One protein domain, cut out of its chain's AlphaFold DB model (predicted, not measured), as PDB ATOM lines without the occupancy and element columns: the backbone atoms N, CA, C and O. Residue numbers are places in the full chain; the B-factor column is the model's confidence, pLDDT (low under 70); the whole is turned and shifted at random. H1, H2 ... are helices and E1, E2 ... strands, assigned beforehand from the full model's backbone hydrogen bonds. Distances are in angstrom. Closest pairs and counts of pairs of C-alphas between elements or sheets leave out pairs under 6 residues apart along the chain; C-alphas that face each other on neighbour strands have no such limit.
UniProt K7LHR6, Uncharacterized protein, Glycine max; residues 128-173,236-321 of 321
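Overview. This is residues 128 to 173 and 236 to 321 of the 321 residues of an uncharacterized protein of Glycine max (UniProt K7LHR6). A strongly twisted antiparallel sheet of five strands has H4 packed across E2, and H3 folds back beside H4 as a helical hairpin. H1 begins over the same face as H4 and crosses H3, and its far end, with residues 165 to 173, sticks out of the body; H2 packs along E2. The printed part has 132 residues, with four named helices and five named strands in the order E1 E2 H1 E3 E4 H2 E5 H3 H4, and the class is mixed, helices and strands. The sheet's order is E4 E3 E2 E1 E5. The whole is compact, with a radius of gyration of the C-alphas of 14.9 A and spans of 48 by 35 by 31 A.

Along the chain. E1, residues 129 to 138, begins with C-alpha 129 at (37.638, 30.833, 37.120) and is 28.1 A long. E2 is residues 143 to 149, 17.4 A, and H1 residues 151 to 169, 26.0 A, ending with C-alpha 169 at (17.096, 10.959, 50.985). After the cut come E3, residues 243 to 246, E4, residues 251 to 253, and H2, residues 256 to 265, 14.5 A. E5 is residues 273 to 282, 28.1 A, H3 residues 285 to 301, 24.5 A, and H4 residues 305 to 314, 14.3 A, ending with C-alpha 314 at (44.497, 15.170, 32.309).

Arrangement. E1 and E5 are antiparallel neighbours at 159 degrees, with N 131 and O 280 2.9 A apart, within hydrogen-bond range. E1 and E2 form a hairpin, with N 134 and O 148 at 2.8 A. E3 and E2 have N 147 and O 245 at 2.8 A, and the hairpin E3 and E4 has N 244 and O 252 at 2.8 A. H1, H3 and H4 make two layers with the sheet, helices on one face of it. H4 lies over E2 at a height over the sheet of 8.7 A and runs across the strands, at 78 degrees to E2 on the local plane; the closest C-alphas are those of Ile 144 and Thr 307, 5.3 A. H2 lies over E2 at 9.0 A and runs along the strands. H3 and H4 touch as a helical hairpin, a steep tilt of 44 degrees, opposite ways, closest at the C-alphas of Ile 295 and Gly 309, 4.1 A. H1 touches H3 with residues 156 to 161 alone, closest at the C-alphas of Leu 156 and Gly 292, 5.9 A. Every O i to N i+4 pair is within hydrogen-bond range in H1, H2 and H3; H4 has 4 of 6.

Size, cuts and confidence. Residues 174 to 235 are not printed, and C-alphas 173 and 236 are 28.3 A apart across the cut. Of the links that are printed whole, none is long. The mean pLDDT of the printed part is 75.3; residues under 70 include 164 to 173, 236 to 241 and 312 to 321.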
ATOM      1  N   ASP A 128      37.663  33.915  33.605       55.42
ATOM      2  CA  ASP A 128      38.066  32.511  33.686       55.42
ATOM      3  C   ASP A 128      38.353  32.095  35.139       55.42
ATOM      4  O   ASP A 128      39.367  32.479  35.736       55.42
ATOM      5  N   ARG A 129      37.465  31.284  35.734       63.38
ATOM      6  CA  ARG A 129      37.638  30.833  37.120       63.38
ATOM      7  C   ARG A 129      38.810  29.862  37.177       63.38
ATOM      8  O   ARG A 129      38.733  28.729  36.695       63.38
ATOM      9  N   LYS A 130      39.904  30.324  37.780       73.45
ATOM     10  CA  LYS A 130      41.126  29.554  37.999       73.45
ATOM     11  C   LYS A 130      41.102  28.917  39.383       73.45
ATOM     12  O   LYS A 130      41.142  29.621  40.383       73.45
ATOM     13  N   ILE A 131      41.139  27.589  39.432       77.16
ATOM     14  CA  ILE A 131      41.264  26.826  40.676       77.16
ATOM     15  C   ILE A 131      42.632  26.160  40.706       77.16
ATOM     16  O   ILE A 131      43.019  25.450  39.775       77.16
ATOM     17  N   VAL A 132      43.377  26.397  41.783       80.55
ATOM     18  CA  VAL A 132      44.687  25.784  41.999       80.55
ATOM     19  C   VAL A 132      44.520  24.589  42.926       80.55
ATOM     20  O   VAL A 132      44.052  24.720  44.053       80.55
ATOM     21  N   VAL A 133      44.934  23.420  42.448       86.26
ATOM     22  CA  VAL A 133      44.901  22.165  43.196       86.26
ATOM     23  C   VAL A 133      46.309  21.592  43.226       86.26
ATOM     24  O   VAL A 133      46.894  21.318  42.182       86.26
ATOM     25  N   LYS A 134      46.874  21.378  44.409       87.83
ATOM     26  CA  LYS A 134      48.152  20.680  44.569       87.83
ATOM     27  C   LYS A 134      47.873  19.231  44.922       87.83
ATOM     28  O   LYS A 134      47.230  18.930  45.915       87.83
ATOM     29  N   LEU A 135      48.353  18.316  44.102       89.34
ATOM     30  CA  LEU A 135      48.173  16.887  44.289       89.34
ATOM     31  C   LEU A 135      49.430  16.313  44.916       89.34
ATOM     32  O   LEU A 135      50.531  16.513  44.397       89.34
ATOM     33  N   LEU A 136      49.271  15.554  45.992       88.24
ATOM     34  CA  LEU A 136      50.350  14.711  46.472       88.24
ATOM     35  C   LEU A 136      50.177  13.315  45.878       88.24
ATOM     36  O   LEU A 136      49.194  12.625  46.143       88.24
ATOM     37  N   VAL A 137      51.124  12.923  45.032       88.90
ATOM     38  CA  VAL A 137      51.052  11.717  44.207       88.90
ATOM     39  C   VAL A 137      52.113  10.730  44.660       88.90
ATOM     40  O   VAL A 137      53.288  11.079  44.790       88.90
ATOM     41  N   ARG A 138      51.703   9.481  44.858       88.39
ATOM     42  CA  ARG A 138      52.607   8.358  45.052       88.39
ATOM     43  C   ARG A 138      53.224   7.961  43.714       88.39
ATOM     44  O   ARG A 138      52.499   7.645  42.767       88.39
ATOM     45  N   THR A 139      54.551   7.988  43.619       85.49
ATOM     46  CA  THR A 139      55.261   7.708  42.367       85.49
ATOM     47  C   THR A 139      55.116   6.251  41.943       85.49
ATOM     48  O   THR A 139      54.839   5.994  40.769       85.49
ATOM     49  N   SER A 140      55.170   5.300  42.878       83.08
ATOM     50  CA  SER A 140      54.838   3.907  42.600       83.08
ATOM     51  C   SER A 140      53.332   3.792  42.334       83.08
ATOM     52  O   SER A 140      52.511   3.893  43.248       83.08
ATOM     53  N   GLY A 141      52.958   3.624  41.067       81.69
ATOM     54  CA  GLY A 141      51.567   3.452  40.636       81.69
ATOM     55  C   GLY A 141      50.831   4.735  40.238       81.69
ATOM     56  O   GLY A 141      49.687   4.641  39.811       81.69
ATOM     57  N   SER A 142      51.465   5.913  40.325       84.93
ATOM     58  CA  SER A 142      50.855   7.204  39.943       84.93
ATOM     59  C   SER A 142      49.504   7.481  40.623       84.93
ATOM     60  O   SER A 142      48.607   8.080  40.027       84.93
ATOM     61  N   LYS A 143      49.348   7.036  41.876       88.18
ATOM     62  CA  LYS A 143      48.116   7.209  42.654       88.18
ATOM     63  C   LYS A 143      48.132   8.553  43.382       88.18
ATOM     64  O   LYS A 143      49.099   8.871  44.070       88.18
ATOM     65  N   ILE A 144      47.054   9.323  43.273       90.63
ATOM     66  CA  ILE A 144      46.847  10.529  44.084       90.63
ATOM     67  C   ILE A 144      46.511  10.094  45.513       90.63
ATOM     68  O   ILE A 144      45.595   9.306  45.712       90.63
ATOM     69  N   MET A 145      47.254  10.598  46.498       89.42
ATOM     70  CA  MET A 145      46.991  10.332  47.916       89.42
ATOM     71  C   MET A 145      45.937  11.288  48.476       89.42
ATOM     72  O   MET A 145      45.053  10.861  49.217       89.42
ATOM     73  N   PHE A 146      46.050  12.569  48.124       89.92
ATOM     74  CA  PHE A 146      45.066  13.612  48.406       89.92
ATOM     75  C   PHE A 146      45.337  14.860  47.550       89.92
ATOM     76  O   PHE A 146      46.411  15.015  46.955       89.92
ATOM     77  N   ALA A 147      44.349  15.750  47.512       90.28
ATOM     78  CA  ALA A 147      44.408  17.068  46.901       90.28
ATOM     79  C   ALA A 147      44.408  18.160  47.983       90.28
ATOM     80  O   ALA A 147      43.598  18.118  48.901       90.28
ATOM     81  N   GLU A 148      45.312  19.125  47.866       89.14
ATOM     82  CA  GLU A 148      45.375  20.355  48.651       89.14
ATOM     83  C   GLU A 148      44.857  21.504  47.775       89.14
ATOM     84  O   GLU A 148      45.449  21.807  46.737       89.14
ATOM     85  N   ALA A 149      43.750  22.132  48.158       86.23
ATOM     86  CA  ALA A 149      43.122  23.184  47.363       86.23
ATOM     87  C   ALA A 149      42.437  24.233  48.240       86.23
ATOM     88  O   ALA A 149      42.214  24.016  49.428       86.23
ATOM     89  N   GLU A 150      42.116  25.374  47.644       83.52
ATOM     90  CA  GLU A 150      41.317  26.413  48.293       83.52
ATOM     91  C   GLU A 150      39.831  26.021  48.370       83.52
ATOM     92  O   GLU A 150      39.408  24.941  47.937       83.52
ATOM     93  N   GLU A 151      39.046  26.925  48.942       80.20
ATOM     94  CA  GLU A 151      37.631  26.752  49.280       80.20
ATOM     95  C   GLU A 151      36.800  26.356  48.070       80.20
ATOM     96  O   GLU A 151      36.003  25.431  48.155       80.20
ATOM     97  N   ASP A 152      37.065  26.978  46.921       81.27
ATOM     98  CA  ASP A 152      36.334  26.740  45.682       81.27
ATOM     99  C   ASP A 152      36.313  25.236  45.316       81.27
ATOM    100  O   ASP A 152      35.281  24.690  44.927       81.27
ATOM    101  N   PHE A 153      37.433  24.519  45.481       84.32
ATOM    102  CA  PHE A 153      37.485  23.077  45.209       84.32
ATOM    103  C   PHE A 153      36.827  22.246  46.318       84.32
ATOM    104  O   PHE A 153      36.161  21.251  46.030       84.32
ATOM    105  N   ALA A 154      37.008  22.639  47.580       80.43
ATOM    106  CA  ALA A 154      36.369  21.981  48.716       80.43
ATOM    107  C   ALA A 154      34.837  22.059  48.607       80.43
ATOM    108  O   ALA A 154      34.149  21.044  48.723       80.43
ATOM    109  N   ASP A 155      34.321  23.240  48.282       78.75
ATOM    110  CA  ASP A 155      32.905  23.504  48.073       78.75
ATOM    111  C   ASP A 155      32.349  22.721  46.889       78.75
ATOM    112  O   ASP A 155      31.240  22.203  46.994       78.75
ATOM    113  N   LEU A 156      33.103  22.542  45.795       80.97
ATOM    114  CA  LEU A 156      32.690  21.662  44.694       80.97
ATOM    115  C   LEU A 156      32.423  20.236  45.180       80.97
ATOM    116  O   LEU A 156      31.392  19.639  44.859       80.97
ATOM    117  N   VAL A 157      33.371  19.681  45.936       77.25
ATOM    118  CA  VAL A 157      33.290  18.307  46.439       77.25
ATOM    119  C   VAL A 157      32.129  18.188  47.426       77.25
ATOM    120  O   VAL A 157      31.267  17.324  47.248       77.25
ATOM    121  N   CYS A 158      32.030  19.104  48.391       75.26
ATOM    122  CA  CYS A 158      30.933  19.163  49.359       75.26
ATOM    123  C   CYS A 158      29.566  19.339  48.683       75.26
ATOM    124  O   CYS A 158      28.609  18.646  49.032       75.26
ATOM    125  N   TYR A 159      29.468  20.203  47.669       77.00
ATOM    126  CA  TYR A 159      28.254  20.411  46.883       77.00
ATOM    127  C   TYR A 159      27.804  19.119  46.201       77.00
ATOM    128  O   TYR A 159      26.632  18.744  46.283       77.00
ATOM    129  N   CYS A 160      28.726  18.409  45.546       73.70
ATOM    130  CA  CYS A 160      28.424  17.148  44.876       73.70
ATOM    131  C   CYS A 160      27.954  16.070  45.859       73.70
ATOM    132  O   CYS A 160      26.970  15.382  45.572       73.70
ATOM    133  N   ILE A 161      28.596  15.961  47.024       73.91
ATOM    134  CA  ILE A 161      28.195  15.023  48.081       73.91
ATOM    135  C   ILE A 161      26.808  15.380  48.621       73.91
ATOM    136  O   ILE A 161      25.933  14.520  48.669       73.91
ATOM    137  N   ASN A 162      26.564  16.645  48.968       70.54
ATOM    138  CA  ASN A 162      25.278  17.077  49.515       70.54
ATOM    139  C   ASN A 162      24.141  16.888  48.498       70.54
ATOM    140  O   ASN A 162      23.056  16.408  48.825       70.54
ATOM    141  N   LYS A 163      24.398  17.176  47.218       74.87
ATOM    142  CA  LYS A 163      23.425  16.939  46.146       74.87
ATOM    143  C   LYS A 163      23.102  15.453  45.983       74.87
ATOM    144  O   LYS A 163      21.939  15.117  45.756       74.87
ATOM    145  N   LEU A 164      24.099  14.573  46.117       68.11
ATOM    146  CA  LEU A 164      23.887  13.125  46.143       68.11
ATOM    147  C   LEU A 164      23.037  12.726  47.355       68.11
ATOM    148  O   LEU A 164      22.040  12.028  47.198       68.11
ATOM    149  N   TYR A 165      23.391  13.212  48.543       63.99
ATOM    150  CA  TYR A 165      22.677  12.926  49.783       63.99
ATOM    151  C   TYR A 165      21.207  13.344  49.712       63.99
ATOM    152  O   TYR A 165      20.315  12.555  50.023       63.99
ATOM    153  N   LYS A 166      20.929  14.557  49.224       68.82
ATOM    154  CA  LYS A 166      19.564  15.055  49.031       68.82
ATOM    155  C   LYS A 166      18.771  14.173  48.061       68.82
ATOM    156  O   LYS A 166      17.648  13.784  48.347       68.82
ATOM    157  N   ARG A 167      19.390  13.763  46.950       66.28
ATOM    158  CA  ARG A 167      18.772  12.836  45.987       66.28
ATOM    159  C   ARG A 167      18.496  11.461  46.601       66.28
ATOM    160  O   ARG A 167      17.464  10.876  46.307       66.28
ATOM    161  N   ILE A 168      19.398  10.942  47.435       64.95
ATOM    162  CA  ILE A 168      19.251   9.631  48.090       64.95
ATOM    163  C   ILE A 168      18.216   9.666  49.218       64.95
ATOM    164  O   ILE A 168      17.477   8.700  49.395       64.95
ATOM    165  N   SER A 169      18.130  10.767  49.960       61.50
ATOM    166  CA  SER A 169      17.096  10.959  50.985       61.50
ATOM    167  C   SER A 169      15.703  11.145  50.373       61.50
ATOM    168  O   SER A 169      14.727  10.668  50.945       61.50
ATOM    169  N   GLU A 170      15.614  11.730  49.175       61.08
ATOM    170  CA  GLU A 170      14.384  11.814  48.371       61.08
ATOM    171  C   GLU A 170      14.045  10.505  47.623       61.08
ATOM    172  O   GLU A 170      12.928  10.336  47.130       61.08
ATOM    173  N   LEU A 171      14.982   9.555  47.526       44.24
ATOM    174  CA  LEU A 171      14.767   8.283  46.838       44.24
ATOM    175  C   LEU A 171      13.916   7.333  47.697       44.24
ATOM    176  O   LEU A 171      14.325   6.878  48.774       44.24
ATOM    177  N   SER A 172      12.735   6.980  47.173       44.22
ATOM    178  CA  SER A 172      11.883   5.924  47.732       44.22
ATOM    179  C   SER A 172      12.708   4.639  47.916       44.22
ATOM    180  O   SER A 172      13.423   4.263  46.979       44.22
ATOM    181  N   PRO A 173      12.616   3.953  49.071       43.71
ATOM    182  CA  PRO A 173      13.467   2.806  49.407       43.71
ATOM    183  C   PRO A 173      13.444   1.680  48.360       43.71
ATOM    184  O   PRO A 173      14.447   0.996  48.186       43.71
ATOM    185  N   PHE A 236      30.496  25.828  52.160       40.99
ATOM    186  CA  PHE A 236      30.703  24.872  53.255       40.99
ATOM    187  C   PHE A 236      32.055  25.121  53.946       40.99
ATOM    188  O   PHE A 236      32.233  24.776  55.116       40.99
ATOM    189  N   ALA A 237      32.997  25.719  53.215       41.98
ATOM    190  CA  ALA A 237      34.326  26.108  53.657       41.98
ATOM    191  C   ALA A 237      34.360  27.513  54.308       41.98
ATOM    192  O   ALA A 237      33.621  28.420  53.934       41.98
ATOM    193  N   LYS A 238      35.212  27.685  55.327       53.34
ATOM    194  CA  LYS A 238      35.409  28.926  56.091       53.34
ATOM    195  C   LYS A 238      36.722  29.627  55.701       53.34
ATOM    196  O   LYS A 238      37.790  29.231  56.170       53.34
ATOM    197  N   GLU A 239      36.613  30.723  54.950       52.10
ATOM    198  CA  GLU A 239      37.754  31.467  54.388       52.10
ATOM    199  C   GLU A 239      38.678  32.109  55.442       52.10
ATOM    200  O   GLU A 239      38.187  32.627  56.464       52.10
ATOM    201  N   PRO A 240      40.019  32.139  55.224       52.96
ATOM    202  CA  PRO A 240      40.815  31.416  54.229       52.96
ATOM    203  C   PRO A 240      41.490  30.189  54.867       52.96
ATOM    204  O   PRO A 240      42.440  30.329  55.644       52.96
ATOM    205  N   ALA A 241      41.023  28.989  54.529       68.26
ATOM    206  CA  ALA A 241      41.712  27.746  54.863       68.26
ATOM    207  C   ALA A 241      42.017  26.963  53.582       68.26
ATOM    208  O   ALA A 241      41.186  26.852  52.688       68.26
ATOM    209  N   MET A 242      43.226  26.415  53.482       78.95
ATOM    210  CA  MET A 242      43.491  25.363  52.503       78.95
ATOM    211  C   MET A 242      42.813  24.081  53.004       78.95
ATOM    212  O   MET A 242      42.822  23.797  54.204       78.95
ATOM    213  N   TYR A 243      42.257  23.291  52.096       83.16
ATOM    214  CA  TYR A 243      41.581  22.035  52.393       83.16
ATOM    215  C   TYR A 243      42.333  20.860  51.794       83.16
ATOM    216  O   TYR A 243      42.867  20.922  50.689       83.16
ATOM    217  N   MET A 244      42.325  19.768  52.542       86.61
ATOM    218  CA  MET A 244      42.715  18.442  52.111       86.61
ATOM    219  C   MET A 244      41.463  17.680  51.689       86.61
ATOM    220  O   MET A 244      40.516  17.572  52.467       86.61
ATOM    221  N   VAL A 245      41.490  17.123  50.482       88.14
ATOM    222  CA  VAL A 245      40.471  16.213  49.956       88.14
ATOM    223  C   VAL A 245      41.118  14.861  49.688       88.14
ATOM    224  O   VAL A 245      42.129  14.790  48.991       88.14
ATOM    225  N   THR A 246      40.549  13.792  50.236       88.97
ATOM    226  CA  THR A 246      41.052  12.412  50.088       88.97
ATOM    227  C   THR A 246      40.253  11.615  49.051       88.97
ATOM    228  O   THR A 246      39.223  12.077  48.559       88.97
ATOM    229  N   ASP A 247      40.714  10.405  48.711       87.90
ATOM    230  CA  ASP A 247      39.973   9.489  47.826       87.90
ATOM    231  C   ASP A 247      38.593   9.099  48.393       87.90
ATOM    232  O   ASP A 247      37.672   8.845  47.619       87.90
ATOM    233  N   ASP A 248      38.422   9.130  49.717       85.23
ATOM    234  CA  ASP A 248      37.140   8.881  50.396       85.23
ATOM    235  C   ASP A 248      36.224  10.121  50.411       85.23
ATOM    236  O   ASP A 248      35.188  10.138  51.073       85.23
ATOM    237  N   LEU A 249      36.612  11.182  49.694       85.59
ATOM    238  CA  LEU A 249      35.942  12.484  49.639       85.59
ATOM    239  C   LEU A 249      35.771  13.169  51.003       85.59
ATOM    240  O   LEU A 249      34.934  14.056  51.163       85.59
ATOM    241  N   VAL A 250      36.602  12.798  51.977       83.00
ATOM    242  CA  VAL A 250      36.708  13.526  53.240       83.00
ATOM    243  C   VAL A 250      37.400  14.857  52.960       83.00
ATOM    244  O   VAL A 250      38.523  14.868  52.447       83.00
ATOM    245  N   VAL A 251      36.716  15.952  53.300       85.67
ATOM    246  CA  VAL A 251      37.192  17.332  53.168       85.67
ATOM    247  C   VAL A 251      37.506  17.878  54.558       85.67
ATOM    248  O   VAL A 251      36.621  17.982  55.405       85.67
ATOM    249  N   THR A 252      38.765  18.227  54.805       80.63
ATOM    250  CA  THR A 252      39.214  18.780  56.094       80.63
ATOM    251  C   THR A 252      40.144  19.963  55.881       80.63
ATOM    252  O   THR A 252      40.929  19.916  54.934       80.63
ATOM    253  N   PRO A 253      40.156  20.975  56.765       76.62
ATOM    254  CA  PRO A 253      41.221  21.970  56.771       76.62
ATOM    255  C   PRO A 253      42.586  21.274  56.825       76.62
ATOM    256  O   PRO A 253      42.813  20.397  57.666       76.62
ATOM    257  N   ILE A 254      43.483  21.618  55.905       74.47
ATOM    258  CA  ILE A 254      44.815  21.024  55.878       74.47
ATOM    259  C   ILE A 254      45.726  21.784  56.835       74.47
ATOM    260  O   ILE A 254      45.851  23.006  56.796       74.47
ATOM    261  N   SER A 255      46.401  21.027  57.685       75.95
ATOM    262  CA  SER A 255      47.631  21.468  58.315       75.95
ATOM    263  C   SER A 255      48.745  20.598  57.758       75.95
ATOM    264  O   SER A 255      48.529  19.431  57.414       75.95
ATOM    265  N   SER A 256      49.956  21.140  57.689       76.21
ATOM    266  CA  SER A 256      51.130  20.336  57.353       76.21
ATOM    267  C   SER A 256      51.228  19.077  58.212       76.21
ATOM    268  O   SER A 256      51.594  18.013  57.728       76.21
ATOM    269  N   ILE A 257      50.821  19.175  59.474       74.49
ATOM    270  CA  ILE A 257      50.910  18.068  60.411       74.49
ATOM    271  C   ILE A 257      49.846  17.002  60.116       74.49
ATOM    272  O   ILE A 257      50.171  15.821  60.000       74.49
ATOM    273  N   SER A 258      48.593  17.401  59.878       74.57
ATOM    274  CA  SER A 258      47.518  16.466  59.521       74.57
ATOM    275  C   SER A 258      47.782  15.758  58.191       74.57
ATOM    276  O   SER A 258      47.571  14.547  58.095       74.57
ATOM    277  N   GLY A 259      48.321  16.469  57.194       81.21
ATOM    278  CA  GLY A 259      48.736  15.870  55.926       81.21
ATOM    279  C   GLY A 259      49.850  14.834  56.108       81.21
ATOM    280  O   GLY A 259      49.777  13.740  55.545       81.21
ATOM    281  N   VAL A 260      50.851  15.128  56.946       81.83
ATOM    282  CA  VAL A 260      51.931  14.184  57.268       81.83
ATOM    283  C   VAL A 260      51.383  12.960  58.012       81.83
ATOM    284  O   VAL A 260      51.682  11.821  57.651       81.83
ATOM    285  N   SER A 261      50.520  13.180  59.003       81.02
ATOM    286  CA  SER A 261      49.873  12.123  59.786       81.02
ATOM    287  C   SER A 261      49.002  11.197  58.924       81.02
ATOM    288  O   SER A 261      48.939   9.984  59.153       81.02
ATOM    289  N   TYR A 262      48.335  11.734  57.900       83.32
ATOM    290  CA  TYR A 262      47.587  10.930  56.933       83.32
ATOM    291  C   TYR A 262      48.506  10.028  56.095       83.32
ATOM    292  O   TYR A 262      48.201   8.850  55.889       83.32
ATOM    293  N   LEU A 263      49.653  10.545  55.641       84.91
ATOM    294  CA  LEU A 263      50.632   9.767  54.869       84.91
ATOM    295  C   LEU A 263      51.229   8.624  55.683       84.91
ATOM    296  O   LEU A 263      51.356   7.510  55.172       84.91
ATOM    297  N   TYR A 264      51.524   8.893  56.954       80.15
ATOM    298  CA  TYR A 264      51.966   7.886  57.910       80.15
ATOM    299  C   TYR A 264      50.947   6.744  58.030       80.15
ATOM    300  O   TYR A 264      51.278   5.581  57.793       80.15
ATOM    301  N   ARG A 265      49.674   7.076  58.280       81.77
ATOM    302  CA  ARG A 265      48.590   6.081  58.367       81.77
ATOM    303  C   ARG A 265      48.386   5.301  57.070       81.77
ATOM    304  O   ARG A 265      48.026   4.128  57.107       81.77
ATOM    305  N   SER A 266      48.676   5.929  55.936       80.11
ATOM    306  CA  SER A 266      48.609   5.305  54.613       80.11
ATOM    307  C   SER A 266      49.786   4.363  54.307       80.11
ATOM    308  O   SER A 266      49.791   3.740  53.245       80.11
ATOM    309  N   LYS A 267      50.785   4.244  55.203       81.71
ATOM    310  CA  LYS A 267      52.000   3.416  55.050       81.71
ATOM    311  C   LYS A 267      52.766   3.685  53.746       81.71
ATOM    312  O   LYS A 267      53.268   2.763  53.103       81.71
ATOM    313  N   VAL A 268      52.843   4.951  53.331       81.05
ATOM    314  CA  VAL A 268      53.567   5.358  52.116       81.05
ATOM    315  C   VAL A 268      54.945   5.903  52.478       81.05
ATOM    316  O   VAL A 268      55.075   6.743  53.363       81.05
ATOM    317  N   SER A 269      55.979   5.452  51.763       84.64
ATOM    318  CA  SER A 269      57.330   6.001  51.908       84.64
ATOM    319  C   SER A 269      57.366   7.463  51.471       84.64
ATOM    320  O   SER A 269      56.966   7.785  50.351       84.64
ATOM    321  N   LEU A 270      57.928   8.344  52.305       83.91
ATOM    322  CA  LEU A 270      58.097   9.760  51.962       83.91
ATOM    323  C   LEU A 270      58.949   9.981  50.705       83.91
ATOM    324  O   LEU A 270      58.812  11.010  50.044       83.91
ATOM    325  N   PHE A 271      59.827   9.032  50.370       84.89
ATOM    326  CA  PHE A 271      60.681   9.077  49.179       84.89
ATOM    327  C   PHE A 271      59.931   8.708  47.895       84.89
ATOM    328  O   PHE A 271      60.381   9.060  46.810       84.89
ATOM    329  N   ASP A 272      58.772   8.065  48.028       88.54
ATOM    330  CA  ASP A 272      57.886   7.657  46.937       88.54
ATOM    331  C   ASP A 272      56.751   8.676  46.708       88.54
ATOM    332  O   ASP A 272      55.698   8.354  46.164       88.54
ATOM    333  N   LEU A 273      56.934   9.920  47.160       88.55
ATOM    334  CA  LEU A 273      55.952  10.996  47.028       88.55
ATOM    335  C   LEU A 273      56.479  12.128  46.148       88.55
ATOM    336  O   LEU A 273      57.643  12.538  46.249       88.55
ATOM    337  N   LYS A 274      55.576  12.673  45.332       88.02
ATOM    338  CA  LYS A 274      55.780  13.845  44.482       88.02
ATOM    339  C   LYS A 274      54.611  14.815  44.631       88.02
ATOM    340  O   LYS A 274      53.457  14.423  44.485       88.02
ATOM    341  N   LEU A 275      54.913  16.091  44.868       85.95
ATOM    342  CA  LEU A 275      53.928  17.169  44.780       85.95
ATOM    343  C   LEU A 275      53.763  17.582  43.309       85.95
ATOM    344  O   LEU A 275      54.753  17.814  42.612       85.95
ATOM    345  N   VAL A 276      52.525  17.673  42.833       85.69
ATOM    346  CA  VAL A 276      52.178  18.083  41.470       85.69
ATOM    347  C   VAL A 276      51.137  19.189  41.539       85.69
ATOM    348  O   VAL A 276      50.034  18.971  42.024       85.69
ATOM    349  N   ASN A 277      51.464  20.370  41.028       82.84
ATOM    350  CA  ASN A 277      50.512  21.474  40.962       82.84
ATOM    351  C   ASN A 277      49.660  21.352  39.695       82.84
ATOM    352  O   ASN A 277      50.191  21.196  38.597       82.84
ATOM    353  N   PHE A 278      48.349  21.449  39.860       81.57
ATOM    354  CA  PHE A 278      47.364  21.530  38.796       81.57
ATOM    355  C   PHE A 278      46.663  22.879  38.854       81.57
ATOM    356  O   PHE A 278      46.243  23.347  39.911       81.57
ATOM    357  N   ILE A 279      46.525  23.491  37.687       79.03
ATOM    358  CA  ILE A 279      45.693  24.667  37.487       79.03
ATOM    359  C   ILE A 279      44.523  24.216  36.624       79.03
ATOM    360  O   ILE A 279      44.719  23.720  35.516       79.03
ATOM    361  N   LEU A 280      43.317  24.370  37.152       74.67
ATOM    362  CA  LEU A 280      42.079  24.075  36.455       74.67
ATOM    363  C   LEU A 280      41.443  25.398  36.047       74.67
ATOM    364  O   LEU A 280      41.150  26.236  36.900       74.67
ATOM    365  N   LEU A 281      41.277  25.586  34.742       72.75
ATOM    366  CA  LEU A 281      40.602  26.744  34.166       72.75
ATOM    367  C   LEU A 281      39.187  26.336  33.774       72.75
ATOM    368  O   LEU A 281      39.000  25.404  32.988       72.75
ATOM    369  N   PHE A 282      38.206  27.040  34.323       66.46
ATOM    370  CA  PHE A 282      36.806  26.855  33.983       66.46
ATOM    371  C   PHE A 282      36.282  28.091  33.270       66.46
ATOM    372  O   PHE A 282      36.116  29.145  33.876       66.46
ATOM    373  N   ILE A 283      35.981  27.906  31.986       60.75
ATOM    374  CA  ILE A 283      35.332  28.914  31.138       60.75
ATOM    375  C   ILE A 283      33.840  29.017  31.493       60.75
ATOM    376  O   ILE A 283      33.208  30.041  31.301       60.75
ATOM    377  N   THR A 284      33.249  27.935  32.017       62.19
ATOM    378  CA  THR A 284      31.838  27.908  32.418       62.19
ATOM    379  C   THR A 284      31.650  27.157  33.729       62.19
ATOM    380  O   THR A 284      32.354  26.183  34.023       62.19
ATOM    381  N   PHE A 285      30.623  27.546  34.486       65.87
ATOM    382  CA  PHE A 285      30.198  26.828  35.691       65.87
ATOM    383  C   PHE A 285      29.814  25.366  35.404       65.87
ATOM    384  O   PHE A 285      30.016  24.482  36.235       65.87
ATOM    385  N   VAL A 286      29.324  25.077  34.195       64.71
ATOM    386  CA  VAL A 286      29.023  23.707  33.762       64.71
ATOM    387  C   VAL A 286      30.283  22.844  33.782       64.71
ATOM    388  O   VAL A 286      30.251  21.748  34.340       64.71
ATOM    389  N   GLY A 287      31.405  23.337  33.245       70.19
ATOM    390  CA  GLY A 287      32.679  22.614  33.285       70.19
ATOM    391  C   GLY A 287      33.127  22.300  34.716       70.19
ATOM    392  O   GLY A 287      33.595  21.194  34.995       70.19
ATOM    393  N   PHE A 288      32.903  23.239  35.633       71.80
ATOM    394  CA  PHE A 288      33.222  23.086  37.049       71.80
ATOM    395  C   PHE A 288      32.385  21.987  37.723       71.80
ATOM    396  O   PHE A 288      32.932  21.092  38.367       71.80
ATOM    397  N   ILE A 289      31.069  21.962  37.495       71.27
ATOM    398  CA  ILE A 289      30.193  20.897  38.012       71.27
ATOM    399  C   ILE A 289      30.503  19.536  37.377       71.27
ATOM    400  O   ILE A 289      30.433  18.512  38.059       71.27
ATOM    401  N   VAL A 290      30.876  19.497  36.093       76.13
ATOM    402  CA  VAL A 290      31.274  18.251  35.414       76.13
ATOM    403  C   VAL A 290      32.493  17.621  36.090       76.13
ATOM    404  O   VAL A 290      32.507  16.403  36.268       76.13
ATOM    405  N   LEU A 291      33.466  18.423  36.541       81.99
ATOM    406  CA  LEU A 291      34.582  17.916  37.347       81.99
ATOM    407  C   LEU A 291      34.081  17.262  38.643       81.99
ATOM    408  O   LEU A 291      34.461  16.128  38.945       81.99
ATOM    409  N   GLY A 292      33.218  17.947  39.396       81.81
ATOM    410  CA  GLY A 292      32.691  17.416  40.655       81.81
ATOM    411  C   GLY A 292      31.930  16.102  40.451       81.81
ATOM    412  O   GLY A 292      32.125  15.135  41.191       81.81
ATOM    413  N   LEU A 293      31.135  16.011  39.381       79.91
ATOM    414  CA  LEU A 293      30.437  14.784  38.996       79.91
ATOM    415  C   LEU A 293      31.388  13.667  38.555       79.91
ATOM    416  O   LEU A 293      31.109  12.502  38.834       79.91
ATOM    417  N   ALA A 294      32.501  13.983  37.889       86.19
ATOM    418  CA  ALA A 294      33.501  12.989  37.507       86.19
ATOM    419  C   ALA A 294      34.187  12.380  38.739       86.19
ATOM    420  O   ALA A 294      34.324  11.156  38.811       86.19
ATOM    421  N   ILE A 295      34.548  13.210  39.725       86.37
ATOM    422  CA  ILE A 295      35.086  12.756  41.017       86.37
ATOM    423  C   ILE A 295      34.055  11.894  41.751       86.37
ATOM    424  O   ILE A 295      34.374  10.794  42.193       86.37
ATOM    425  N   LEU A 296      32.803  12.349  41.827       83.60
ATOM    426  CA  LEU A 296      31.731  11.613  42.497       83.60
ATOM    427  C   LEU A 296      31.431  10.271  41.810       83.60
ATOM    428  O   LEU A 296      31.267   9.242  42.455       83.60
ATOM    429  N   LYS A 297      31.402  10.239  40.475       84.57
ATOM    430  CA  LYS A 297      31.257   8.987  39.723       84.57
ATOM    431  C   LYS A 297      32.432   8.047  39.990       84.57
ATOM    432  O   LYS A 297      32.246   6.832  40.072       84.57
ATOM    433  N   ALA A 298      33.638   8.591  40.105       88.79
ATOM    434  CA  ALA A 298      34.823   7.812  40.411       88.79
ATOM    435  C   ALA A 298      34.788   7.250  41.839       88.79
ATOM    436  O   ALA A 298      35.135   6.086  41.998       88.79
ATOM    437  N   SER A 299      34.307   7.999  42.837       86.01
ATOM    438  CA  SER A 299      34.183   7.496  44.217       86.01
ATOM    439  C   SER A 299      33.150   6.380  44.353       86.01
ATOM    440  O   SER A 299      33.321   5.468  45.153       86.01
ATOM    441  N   LEU A 300      32.100   6.400  43.529       83.12
ATOM    442  CA  LEU A 300      31.088   5.341  43.508       83.12
ATOM    443  C   LEU A 300      31.544   4.076  42.771       83.12
ATOM    444  O   LEU A 300      30.950   3.015  42.953       83.12
ATOM    445  N   THR A 301      32.561   4.174  41.914       86.99
ATOM    446  CA  THR A 301      33.024   3.050  41.082       86.99
ATOM    447  C   THR A 301      34.424   2.555  41.444       86.99
ATOM    448  O   THR A 301      34.854   1.530  40.921       86.99
ATOM    449  N   SER A 302      35.151   3.257  42.316       89.94
ATOM    450  CA  SER A 302      36.552   2.984  42.629       89.94
ATOM    451  C   SER A 302      36.962   3.558  43.986       89.94
ATOM    452  O   SER A 302      36.476   4.601  44.407       89.94
ATOM    453  N   THR A 303      37.957   2.933  44.615       86.65
ATOM    454  CA  THR A 303      38.639   3.421  45.830       86.65
ATOM    455  C   THR A 303      39.739   4.453  45.537       86.65
ATOM    456  O   THR A 303      40.566   4.752  46.396       86.65
ATOM    457  N   SER A 304      39.839   4.914  44.290       89.05
ATOM    458  CA  SER A 304      40.825   5.898  43.827       89.05
ATOM    459  C   SER A 304      40.097   7.048  43.129       89.05
ATOM    460  O   SER A 304      40.316   7.311  41.941       89.05
ATOM    461  N   ALA A 305      39.153   7.665  43.846       90.91
ATOM    462  CA  ALA A 305      38.218   8.650  43.317       90.91
ATOM    463  C   ALA A 305      38.920   9.853  42.685       90.91
ATOM    464  O   ALA A 305      38.581  10.244  41.568       90.91
ATOM    465  N   LEU A 306      39.931  10.409  43.357       91.10
ATOM    466  CA  LEU A 306      40.669  11.563  42.850       91.10
ATOM    467  C   LEU A 306      41.485  11.174  41.628       91.10
ATOM    468  O   LEU A 306      41.439  11.861  40.612       91.10
ATOM    469  N   THR A 307      42.187  10.041  41.706       90.75
ATOM    470  CA  THR A 307      43.013   9.541  40.597       90.75
ATOM    471  C   THR A 307      42.164   9.356  39.343       90.75
ATOM    472  O   THR A 307      42.498   9.887  38.289       90.75
ATOM    473  N   ASN A 308      41.024   8.675  39.454       88.88
ATOM    474  CA  ASN A 308      40.166   8.375  38.311       88.88
ATOM    475  C   ASN A 308      39.336   9.585  37.853       88.88
ATOM    476  O   ASN A 308      39.149   9.782  36.651       88.88
ATOM    477  N   GLY A 309      38.848  10.398  38.793       86.70
ATOM    478  CA  GLY A 309      38.063  11.598  38.510       86.70
ATOM    479  C   GLY A 309      38.888  12.671  37.805       86.70
ATOM    480  O   GLY A 309      38.446  13.234  36.806       86.70
ATOM    481  N   LEU A 310      40.125  12.895  38.259       86.84
ATOM    482  CA  LEU A 310      41.043  13.865  37.656       86.84
ATOM    483  C   LEU A 310      41.749  13.318  36.409       86.84
ATOM    484  O   LEU A 310      42.059  14.094  35.504       86.84
ATOM    485  N   ALA A 311      41.957  12.001  36.295       81.44
ATOM    486  CA  ALA A 311      42.535  11.401  35.088       81.44
ATOM    487  C   ALA A 311      41.725  11.741  33.828       81.44
ATOM    488  O   ALA A 311      42.313  11.989  32.773       81.44
ATOM    489  N   GLN A 312      40.394  11.830  33.936       67.20
ATOM    490  CA  GLN A 312      39.545  12.221  32.806       67.20
ATOM    491  C   GLN A 312      39.869  13.626  32.277       67.20
ATOM    492  O   GLN A 312      39.735  13.864  31.080       67.20
ATOM    493  N   LEU A 313      40.377  14.519  33.129       61.61
ATOM    494  CA  LEU A 313      40.737  15.893  32.777       61.61
ATOM    495  C   LEU A 313      42.199  16.048  32.353       61.61
ATOM    496  O   LEU A 313      42.520  16.953  31.585       61.61
ATOM    497  N   THR A 314      43.092  15.141  32.763       52.29
ATOM    498  CA  THR A 314      44.497  15.170  32.309       52.29
ATOM    499  C   THR A 314      44.672  14.950  30.806       52.29
ATOM    500  O   THR A 314      45.700  15.339  30.260       52.29
ATOM    501  N   LYS A 315      43.671  14.399  30.107       45.56
ATOM    502  CA  LYS A 315      43.672  14.344  28.635       45.56
ATOM    503  C   LYS A 315      43.402  15.702  27.975       45.56
ATOM    504  O   LYS A 315      43.731  15.867  26.806       45.56
ATOM    505  N   SER A 316      42.830  16.660  28.705       36.46
ATOM    506  CA  SER A 316      42.369  17.943  28.161       36.46
ATOM    507  C   SER A 316      43.296  19.119  28.474       36.46
ATOM    508  O   SER A 316      43.116  20.192  27.905       36.46
ATOM    509  N   ILE A 317      44.301  18.945  29.337       34.88
ATOM    510  CA  ILE A 317      45.176  20.036  29.783       34.88
ATOM    511  C   ILE A 317      46.571  19.812  29.204       34.88
ATOM    512  O   ILE A 317      47.294  18.902  29.617       34.88
ATOM    513  N   LYS A 318      46.948  20.649  28.228       30.04
ATOM    514  CA  LYS A 318      48.329  20.745  27.743       30.04
ATOM    515  C   LYS A 318      49.223  21.043  28.945       30.04
ATOM    516  O   LYS A 318      49.064  22.070  29.596       30.04
ATOM    517  N   ARG A 319      50.147  20.132  29.252       28.69
ATOM    518  CA  ARG A 319      51.258  20.432  30.156       28.69
ATOM    519  C   ARG A 319      52.112  21.484  29.456       28.69
ATOM    520  O   ARG A 319      52.781  21.150  28.483       28.69
ATOM    521  N   GLU A 320      52.055  22.726  29.915       26.65
ATOM    522  CA  GLU A 320      53.149  23.659  29.664       26.65
ATOM    523  C   GLU A 320      54.337  23.167  30.493       26.65
ATOM    524  O   GLU A 320      54.337  23.224  31.724       26.65
ATOM    525  N   THR A 321      55.268  22.527  29.789       27.46
ATOM    526  CA  THR A 321      56.645  22.267  30.223       27.46
ATOM    527  C   THR A 321      57.508  23.474  29.937       27.46
ATOM    528  O   THR A 321      57.356  24.006  28.813       27.46
TER     529      THR A 321